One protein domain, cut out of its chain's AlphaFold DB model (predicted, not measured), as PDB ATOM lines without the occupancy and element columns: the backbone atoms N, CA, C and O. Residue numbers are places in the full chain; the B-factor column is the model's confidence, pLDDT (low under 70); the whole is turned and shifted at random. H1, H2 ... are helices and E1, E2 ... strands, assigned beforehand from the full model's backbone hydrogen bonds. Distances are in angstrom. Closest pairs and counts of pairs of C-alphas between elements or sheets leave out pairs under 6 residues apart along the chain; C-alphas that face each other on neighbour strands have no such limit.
ATOM      1  N   THR A   2     158.368 139.664 109.262       83.25
ATOM      2  CA  THR A   2     157.631 138.452 108.847       83.25
ATOM      3  C   THR A   2     158.462 137.174 108.784       83.25
ATOM      4  O   THR A   2     158.166 136.230 109.503       83.25
ATOM      5  N   ILE A   3     159.565 137.164 108.024       87.75
ATOM      6  CA  ILE A   3     160.418 135.970 107.873       87.75
ATOM      7  C   ILE A   3     160.951 135.470 109.227       87.75
ATOM      8  O   ILE A   3     161.054 134.265 109.437       87.75
ATOM      9  N   ARG A   4     161.285 136.375 110.157       89.62
ATOM     10  CA  ARG A   4     161.797 135.995 111.485       89.62
ATOM     11  C   ARG A   4     160.686 135.397 112.347       89.62
ATOM     12  O   ARG A   4     160.911 134.354 112.949       89.62
ATOM     13  N   CYS A   5     159.500 136.009 112.352       89.88
ATOM     14  CA  CYS A   5     158.332 135.483 113.060       89.88
ATOM     15  C   CYS A   5     157.941 134.097 112.534       89.88
ATOM     16  O   CYS A   5     157.845 133.160 113.318       89.88
ATOM     17  N   THR A   6     157.813 133.931 111.213       90.69
ATOM     18  CA  THR A   6     157.490 132.633 110.601       90.69
ATOM     19  C   THR A   6     158.541 131.577 110.938       90.69
ATOM     20  O   THR A   6     158.179 130.474 111.332       90.69
ATOM     21  N   LYS A   7     159.839 131.910 110.868       92.94
ATOM     22  CA  LYS A   7     160.912 130.988 111.281       92.94
ATOM     23  C   LYS A   7     160.786 130.571 112.745       92.94
ATOM     24  O   LYS A   7     160.908 129.388 113.034       92.94
ATOM     25  N   SER A   8     160.509 131.516 113.644       94.19
ATOM     26  CA  SER A   8     160.320 131.221 115.068       94.19
ATOM     27  C   SER A   8     159.144 130.273 115.304       94.19
ATOM     28  O   SER A   8     159.268 129.339 116.084       94.19
ATOM     29  N   ILE A   9     158.024 130.484 114.608       94.12
ATOM     30  CA  ILE A   9     156.835 129.626 114.709       94.12
ATOM     31  C   ILE A   9     157.145 128.214 114.197       94.12
ATOM     32  O   ILE A   9     156.785 127.234 114.847       94.12
ATOM     33  N   CYS A  10     157.867 128.092 113.077       94.50
ATOM     34  CA  CYS A  10     158.317 126.793 112.575       94.50
ATOM     35  C   CYS A  10     159.230 126.080 113.583       94.50
ATOM     36  O   CYS A  10     159.054 124.890 113.817       94.50
ATOM     37  N   SER A  11     160.167 126.797 114.213       94.38
ATOM     38  CA  SER A  11     161.012 126.239 115.275       94.38
ATOM     39  C   SER A  11     160.190 125.744 116.465       94.38
ATOM     40  O   SER A  11     160.454 124.655 116.962       94.38
ATOM     41  N   SER A  12     159.173 126.496 116.896       94.50
ATOM     42  CA  SER A  12     158.266 126.052 117.960       94.50
ATOM     43  C   SER A  12     157.504 124.784 117.567       94.50
ATOM     44  O   SER A  12     157.439 123.851 118.359       94.50
ATOM     45  N   ALA A  13     157.001 124.705 116.331       94.75
ATOM     46  CA  ALA A  13     156.305 123.516 115.843       94.75
ATOM     47  C   ALA A  13     157.218 122.276 115.808       94.75
ATOM     48  O   ALA A  13     156.809 121.205 116.250       94.75
ATOM     49  N   CYS A  14     158.468 122.415 115.354       93.44
ATOM     50  CA  CYS A  14     159.439 121.315 115.382       93.44
ATOM     51  C   CYS A  14     159.779 120.839 116.804       93.44
ATOM     52  O   CYS A  14     160.150 119.685 116.978       93.44
ATOM     53  N   SER A  15     159.676 121.709 117.813       93.50
ATOM     54  CA  SER A  15     159.891 121.328 119.215       93.50
ATOM     55  C   SER A  15     158.676 120.633 119.834       93.50
ATOM     56  O   SER A  15     158.830 119.867 120.781       93.50
ATOM     57  N   SER A  16     157.468 120.912 119.335       93.94
ATOM     58  CA  SER A  16     156.219 120.345 119.857       93.94
ATOM     59  C   SER A  16     155.826 119.013 119.213       93.94
ATOM     60  O   SER A  16     155.182 118.204 119.876       93.94
ATOM     61  N   TRP A  17     156.205 118.775 117.953       95.12
ATOM     62  CA  TRP A  17     155.858 117.566 117.193       95.12
ATOM     63  C   TRP A  17     157.087 116.951 116.518       95.12
ATOM     64  O   TRP A  17     158.028 117.656 116.155       95.12
ATOM     65  N   ASN A  18     157.061 115.636 116.271       92.88
ATOM     66  CA  ASN A  18     158.145 114.948 115.559       92.88
ATOM     67  C   ASN A  18     158.007 115.108 114.031       92.88
ATOM     68  O   ASN A  18     157.442 114.254 113.339       92.88
ATOM     69  N   LEU A  19     158.498 116.237 113.517       94.56
ATOM     70  CA  LEU A  19     158.384 116.642 112.114       94.56
ATOM     71  C   LEU A  19     159.704 116.425 111.358       94.56
ATOM     72  O   LEU A  19     160.783 116.689 111.878       94.56
ATOM     73  N   HIS A  20     159.622 115.998 110.098       94.38
ATOM     74  CA  HIS A  20     160.782 115.865 109.211       94.38
ATOM     75  C   HIS A  20     161.136 117.179 108.520       94.38
ATOM     76  O   HIS A  20     162.305 117.546 108.422       94.38
ATOM     77  N   SER A  21     160.129 117.870 107.988       94.50
ATOM     78  CA  SER A  21     160.327 119.113 107.249       94.50
ATOM     79  C   SER A  21     159.068 119.971 107.250       94.50
ATOM     80  O   SER A  21     157.943 119.470 107.316       94.50
ATOM     81  N   ILE A  22     159.277 121.287 107.179       96.25
ATOM     82  CA  ILE A  22     158.223 122.297 107.109       96.25
ATOM     83  C   ILE A  22     158.596 123.302 106.019       96.25
ATOM     84  O   ILE A  22     159.727 123.788 105.983       96.25
ATOM     85  N   ALA A  23     157.636 123.660 105.169       95.44
ATOM     86  CA  ALA A  23     157.767 124.753 104.215       95.44
ATOM     87  C   ALA A  23     156.564 125.695 104.312       95.44
ATOM     88  O   ALA A  23     155.417 125.251 104.276       95.44
ATOM     89  N   VAL A  24     156.837 126.999 104.419       94.56
ATOM     90  CA  VAL A  24     155.813 128.050 104.536       94.56
ATOM     91  C   VAL A  24     156.122 129.217 103.590       94.56
ATOM     92  O   VAL A  24     156.634 130.256 104.019       94.56
ATOM     93  N   PRO A  25     155.875 129.074 102.280       92.44
ATOM     94  CA  PRO A  25     155.886 130.211 101.374       92.44
ATOM     95  C   PRO A  25     154.619 131.067 101.535       92.44
ATOM     96  O   PRO A  25     153.490 130.572 101.575       92.44
ATOM     97  N   HIS A  26     154.820 132.384 101.572       90.31
ATOM     98  CA  HIS A  26     153.754 133.383 101.581       90.31
ATOM     99  C   HIS A  26     153.967 134.369 100.431       90.31
ATOM    100  O   HIS A  26     155.046 134.942 100.282       90.31
ATOM    101  N   ARG A  27     152.932 134.584  99.618       90.69
ATOM    102  CA  ARG A  27     152.972 135.492  98.469       90.69
ATOM    103  C   ARG A  27     152.869 136.947  98.942       90.69
ATOM    104  O   ARG A  27     152.069 137.258  99.815       90.69
ATOM    105  N   LEU A  28     153.679 137.840  98.373       85.38
ATOM    106  CA  LEU A  28     153.653 139.285  98.676       85.38
ATOM    107  C   LEU A  28     153.133 140.136  97.505       85.38
ATOM    108  O   LEU A  28     152.859 141.321  97.666       85.38
ATOM    109  N   SER A  29     153.003 139.530  96.328       87.00
ATOM    110  CA  SER A  29     152.507 140.163  95.106       87.00
ATOM    111  C   SER A  29     150.976 140.265  95.099       87.00
ATOM    112  O   SER A  29     150.322 139.570  95.881       87.00
ATOM    113  N   PRO A  30     150.385 141.062  94.187       87.62
ATOM    114  CA  PRO A  30     148.945 141.046  93.955       87.62
ATOM    115  C   PRO A  30     148.437 139.618  93.720       87.62
ATOM    116  O   PRO A  30     149.022 138.852  92.952       87.62
ATOM    117  N   VAL A  31     147.362 139.254  94.417       88.25
ATOM    118  CA  VAL A  31     146.779 137.909  94.372       88.25
ATOM    119  C   VAL A  31     145.354 138.023  93.843       88.25
ATOM    120  O   VAL A  31     144.529 138.658  94.505       88.25
ATOM    121  N   PRO A  32     145.041 137.437  92.674       88.31
ATOM    122  CA  PRO A  32     143.675 137.421  92.178       88.31
ATOM    123  C   PRO A  32     142.764 136.597  93.093       88.31
ATOM    124  O   PRO A  32     143.206 135.708  93.826       88.31
ATOM    125  N   VAL A  33     141.462 136.866  93.033       88.06
ATOM    126  CA  VAL A  33     140.471 136.111  93.810       88.06
ATOM    127  C   VAL A  33     140.554 134.622  93.448       88.06
ATOM    128  O   VAL A  33     140.703 134.261  92.285       88.06
ATOM    129  N   GLY A  34     140.500 133.755  94.462       89.56
ATOM    130  CA  GLY A  34     140.591 132.300  94.292       89.56
ATOM    131  C   GLY A  34     142.013 131.738  94.207       89.56
ATOM    132  O   GLY A  34     142.165 130.524  94.159       89.56
ATOM    133  N   HIS A  35     143.050 132.580  94.226       90.81
ATOM    134  CA  HIS A  35     144.438 132.117  94.225       90.81
ATOM    135  C   HIS A  35     145.005 131.964  95.639       90.81
ATOM    136  O   HIS A  35     144.598 132.644  96.583       90.81
ATOM    137  N   THR A  36     145.992 131.080  95.772       91.06
ATOM    138  CA  THR A  36     146.649 130.779  97.044       91.06
ATOM    139  C   THR A  36     147.586 131.907  97.475       91.06
ATOM    140  O   THR A  36     148.579 132.203  96.803       91.06
ATOM    141  N   SER A  37     147.302 132.499  98.635       89.56
ATOM    142  CA  SER A  37     148.153 133.526  99.255       89.56
ATOM    143  C   SER A  37     149.249 132.935 100.143       89.56
ATOM    144  O   SER A  37     150.372 133.434 100.159       89.56
ATOM    145  N   ILE A  38     148.933 131.863 100.868       92.31
ATOM    146  CA  ILE A  38     149.851 131.154 101.762       92.31
ATOM    147  C   ILE A  38     149.758 129.661 101.484       92.31
ATOM    148  O   ILE A  38     148.666 129.130 101.286       92.31
ATOM    149  N   PHE A  39     150.901 128.991 101.482       94.62
ATOM    150  CA  PHE A  39     150.975 127.543 101.386       94.62
ATOM    151  C   PHE A  39     151.807 127.011 102.549       94.62
ATOM    152  O   PHE A  39     152.812 127.610 102.924       94.62
ATOM    153  N   ILE A  40     151.349 125.914 103.146       96.06
ATOM    154  CA  ILE A  40     152.004 125.254 104.274       96.06
ATOM    155  C   ILE A  40     152.105 123.776 103.920       96.06
ATOM    156  O   ILE A  40     151.092 123.124 103.673       96.06
ATOM    157  N   ALA A  41     153.327 123.259 103.902       96.31
ATOM    158  CA  ALA A  41     153.604 121.840 103.760       96.31
ATOM    159  C   ALA A  41     154.345 121.347 104.999       96.31
ATOM    160  O   ALA A  41     155.304 121.978 105.446       96.31
ATOM    161  N   VAL A  42     153.895 120.215 105.537       97.06
ATOM    162  CA  VAL A  42     154.470 119.576 106.722       97.06
ATOM    163  C   VAL A  42     154.650 118.093 106.434       97.06
ATOM    164  O   VAL A  42     153.732 117.441 105.940       97.06
ATOM    165  N   SER A  43     155.824 117.566 106.764       96.44
ATOM    166  CA  SER A  43     156.138 116.140 106.710       96.44
ATOM    167  C   SER A  43     156.400 115.611 108.116       96.44
ATOM    168  O   SER A  43     157.109 116.253 108.892       96.44
ATOM    169  N   ALA A  44     155.846 114.445 108.447       96.25
ATOM    170  CA  ALA A  44     156.026 113.774 109.733       96.25
ATOM    171  C   ALA A  44     155.900 112.254 109.571       96.25
ATOM    172  O   ALA A  44     155.289 111.778 108.613       96.25
ATOM    173  N   VAL A  45     156.413 111.501 110.548       94.69
ATOM    174  CA  VAL A  45     156.334 110.027 110.576       94.69
ATOM    175  C   VAL A  45     154.879 109.544 110.615       94.69
ATOM    176  O   VAL A  45     154.513 108.551 109.984       94.69
ATOM    177  N   HIS A  46     154.028 110.255 111.356       94.38
ATOM    178  CA  HIS A  46     152.620 109.918 111.528       94.38
ATOM    179  C   HIS A  46     151.727 111.077 111.097       94.38
ATOM    180  O   HIS A  46     151.975 112.237 111.426       94.38
ATOM    181  N   ARG A  47     150.629 110.749 110.403       95.31
ATOM    182  CA  ARG A  47     149.684 111.744 109.871       95.31
ATOM    183  C   ARG A  47     149.128 112.687 110.942       95.31
ATOM    184  O   ARG A  47     148.907 113.854 110.653       95.31
ATOM    185  N   THR A  48     148.911 112.191 112.161       95.69
ATOM    186  CA  THR A  48     148.344 112.981 113.263       95.69
ATOM    187  C   THR A  48     149.239 114.169 113.608       95.69
ATOM    188  O   THR A  48     148.747 115.287 113.722       95.69
ATOM    189  N   GLU A  49     150.551 113.944 113.674       95.25
ATOM    190  CA  GLU A  49     151.551 114.980 113.943       95.25
ATOM    191  C   GLU A  49     151.550 116.038 112.837       95.25
ATOM    192  O   GLU A  49     151.446 117.229 113.115       95.25
ATOM    193  N   ALA A  50     151.576 115.605 111.570       95.12
ATOM    194  CA  ALA A  50     151.568 116.516 110.427       95.12
ATOM    195  C   ALA A  50     150.293 117.374 110.370       95.12
ATOM    196  O   ALA A  50     150.368 118.574 110.112       95.12
ATOM    197  N   LEU A  51     149.124 116.778 110.627       95.94
ATOM    198  CA  LEU A  51     147.841 117.485 110.604       95.94
ATOM    199  C   LEU A  51     147.725 118.492 111.753       95.94
ATOM    200  O   LEU A  51     147.323 119.635 111.527       95.94
ATOM    201  N   ASN A  52     148.116 118.094 112.965       96.12
ATOM    202  CA  ASN A  52     148.095 118.970 114.135       96.12
ATOM    203  C   ASN A  52     149.081 120.131 113.979       96.12
ATOM    204  O   ASN A  52     148.708 121.282 114.205       96.12
ATOM    205  N   ALA A  53     150.301 119.850 113.517       96.12
ATOM    206  CA  ALA A  53     151.302 120.874 113.253       96.12
ATOM    207  C   ALA A  53     150.868 121.829 112.133       96.12
ATOM    208  O   ALA A  53     151.028 123.037 112.268       96.12
ATOM    209  N   CYS A  54     150.274 121.327 111.045       96.44
ATOM    210  CA  CYS A  54     149.774 122.175 109.960       96.44
ATOM    211  C   CYS A  54     148.686 123.143 110.452       96.44
ATOM    212  O   CYS A  54     148.745 124.339 110.158       96.44
ATOM    213  N   LYS A  55     147.744 122.643 111.264       95.69
ATOM    214  CA  LYS A  55     146.713 123.468 111.905       95.69
ATOM    215  C   LYS A  55     147.331 124.532 112.817       95.69
ATOM    216  O   LYS A  55     147.009 125.707 112.693       95.69
ATOM    217  N   PHE A  56     148.262 124.136 113.681       95.19
ATOM    218  CA  PHE A  56     148.969 125.068 114.553       95.19
ATOM    219  C   PHE A  56     149.700 126.162 113.763       95.19
ATOM    220  O   PHE A  56     149.575 127.340 114.080       95.19
ATOM    221  N   LEU A  57     150.430 125.793 112.706       95.44
ATOM    222  CA  LEU A  57     151.195 126.738 111.896       95.44
ATOM    223  C   LEU A  57     150.301 127.818 111.282       95.44
ATOM    224  O   LEU A  57     150.649 128.995 111.363       95.44
ATOM    225  N   ILE A  58     149.166 127.450 110.671       93.81
ATOM    226  CA  ILE A  58     148.286 128.447 110.047       93.81
ATOM    227  C   ILE A  58     147.686 129.393 111.091       93.81
ATOM    228  O   ILE A  58     147.700 130.607 110.870       93.81
ATOM    229  N   ASP A  59     147.237 128.864 112.228       92.81
ATOM    230  CA  ASP A  59     146.627 129.647 113.304       92.81
ATOM    231  C   ASP A  59     147.651 130.627 113.907       92.81
ATOM    232  O   ASP A  59     147.397 131.829 114.024       92.81
ATOM    233  N   GLU A  60     148.868 130.152 114.181       92.56
ATOM    234  CA  GLU A  60     149.943 130.964 114.754       92.56
ATOM    235  C   GLU A  60     150.479 132.031 113.806       92.56
ATOM    236  O   GLU A  60     150.769 133.153 114.232       92.56
ATOM    237  N   ILE A  61     150.616 131.715 112.515       92.06
ATOM    238  CA  ILE A  61     151.063 132.688 111.515       92.06
ATOM    239  C   ILE A  61     150.039 133.812 111.406       92.06
ATOM    240  O   ILE A  61     150.409 134.986 111.446       92.06
ATOM    241  N   LYS A  62     148.759 133.457 111.307       89.56
ATOM    242  CA  LYS A  62     147.652 134.407 111.210       89.56
ATOM    243  C   LYS A  62     147.514 135.281 112.461       89.56
ATOM    244  O   LYS A  62     147.100 136.434 112.340       89.56
ATOM    245  N   ALA A  63     147.879 134.766 113.631       89.12
ATOM    246  CA  ALA A  63     147.792 135.499 114.891       89.12
ATOM    247  C   ALA A  63     149.059 136.297 115.256       89.12
ATOM    248  O   ALA A  63     148.966 137.311 115.939       89.12
ATOM    249  N   SER A  64     150.250 135.872 114.822       86.25
ATOM    250  CA  SER A  64     151.524 136.521 115.198       86.25
ATOM    251  C   SER A  64     152.094 137.434 114.129       86.25
ATOM    252  O   SER A  64     152.808 138.388 114.442       86.25
ATOM    253  N   VAL A  65     151.887 137.096 112.856       85.75
ATOM    254  CA  VAL A  65     152.508 137.835 111.763       85.75
ATOM    255  C   VAL A  65     151.591 138.995 111.402       85.75
ATOM    256  O   VAL A  65     150.437 138.764 111.039       85.75
ATOM    257  N   PRO A  66     152.087 140.242 111.443       77.56
ATOM    258  CA  PRO A  66     151.310 141.381 110.995       77.56
ATOM    259  C   PRO A  66     151.237 141.351 109.464       77.56
ATOM    260  O   PRO A  66     152.126 141.837 108.761       77.56
ATOM    261  N   ILE A  67     150.209 140.679 108.945       80.88
ATOM    262  CA  ILE A  67     149.917 140.574 107.518       80.88
ATOM    263  C   ILE A  67     148.732 141.485 107.229       80.88
ATOM    264  O   ILE A  67     147.618 141.248 107.695       80.88
ATOM    265  N   TRP A  68     148.976 142.507 106.416       81.44
ATOM    266  CA  TRP A  68     147.935 143.385 105.905       81.44
ATOM    267  C   TRP A  68     147.589 142.986 104.480       81.44
ATOM    268  O   TRP A  68     148.472 142.856 103.631       81.44
TER     269      TRP A  68
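Overview. This is residues 2 to 68 of the 123 residues of an uncharacterized protein of Camellia sinensis var. sinensis (UniProt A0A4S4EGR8). Two helices, H1 and H2, lie side by side and run opposite ways, and a small hairpin of two strands, E1 and E2, packs on the pair. The long loop joining the strands carries the hairpin's line onward, and its tip, residues 30 to 35, sticks out free. The printed part has 67 residues, with two named helices and two named strands in the order H1, E1, E2, H2; the sheet, E1 - E2, is antiparallel and the class is mixed, helices and strands. The whole is compact, with a radius of gyration of the C-alphas of 12.3 A, yet elongated in outline, spanning 36 by 23 by 16 A.

Arrangement. E1, residues 19 to 23, and E2, residues 41 to 44, form a hairpin, antiparallel at 174 degrees. N 20 and O 43 are 2.8 A apart and N 41 and O 23 are 2.9 A apart, both within hydrogen-bond range. The closest C-alphas of E2 and H2, residues 47 to 64, are those of Ala 44 and Ala 50, 5.3 A apart. H1, residues 2 to 16, touches H2, the closest C-alphas being those of Ala 13 and Ala 53, 6.2 A apart. These helices run opposite ways at a shallow tilt of 34 degrees, only just short of steep. The closest C-alphas of H1 and E1 are those of Cys 10 and Ile 22, 7.1 A apart. H1 and E2 are apart. In H1 and H2 every O i to N i+4 pair is within hydrogen-bond range.

Along the chain. H1 begins at C-alpha 2 (157.631, 138.452, 108.847) and is 21.2 A long. E1 measures 11.3 A and E2 10.3 A. H2, 25.4 A long, ends at C-alpha 64 (151.524, 136.521, 115.198).

Size, cuts and confidence. The two C-alphas farthest apart, those of Pro 30 and Val 45, are 36.0 A apart. The printed part has no cut. The link from E1 to E2, 17 residues, is long; those from H1 to E1 and from E2 to H2 are tight. Mean pLDDT of the printed part is 92.1, and no printed residue is under 70.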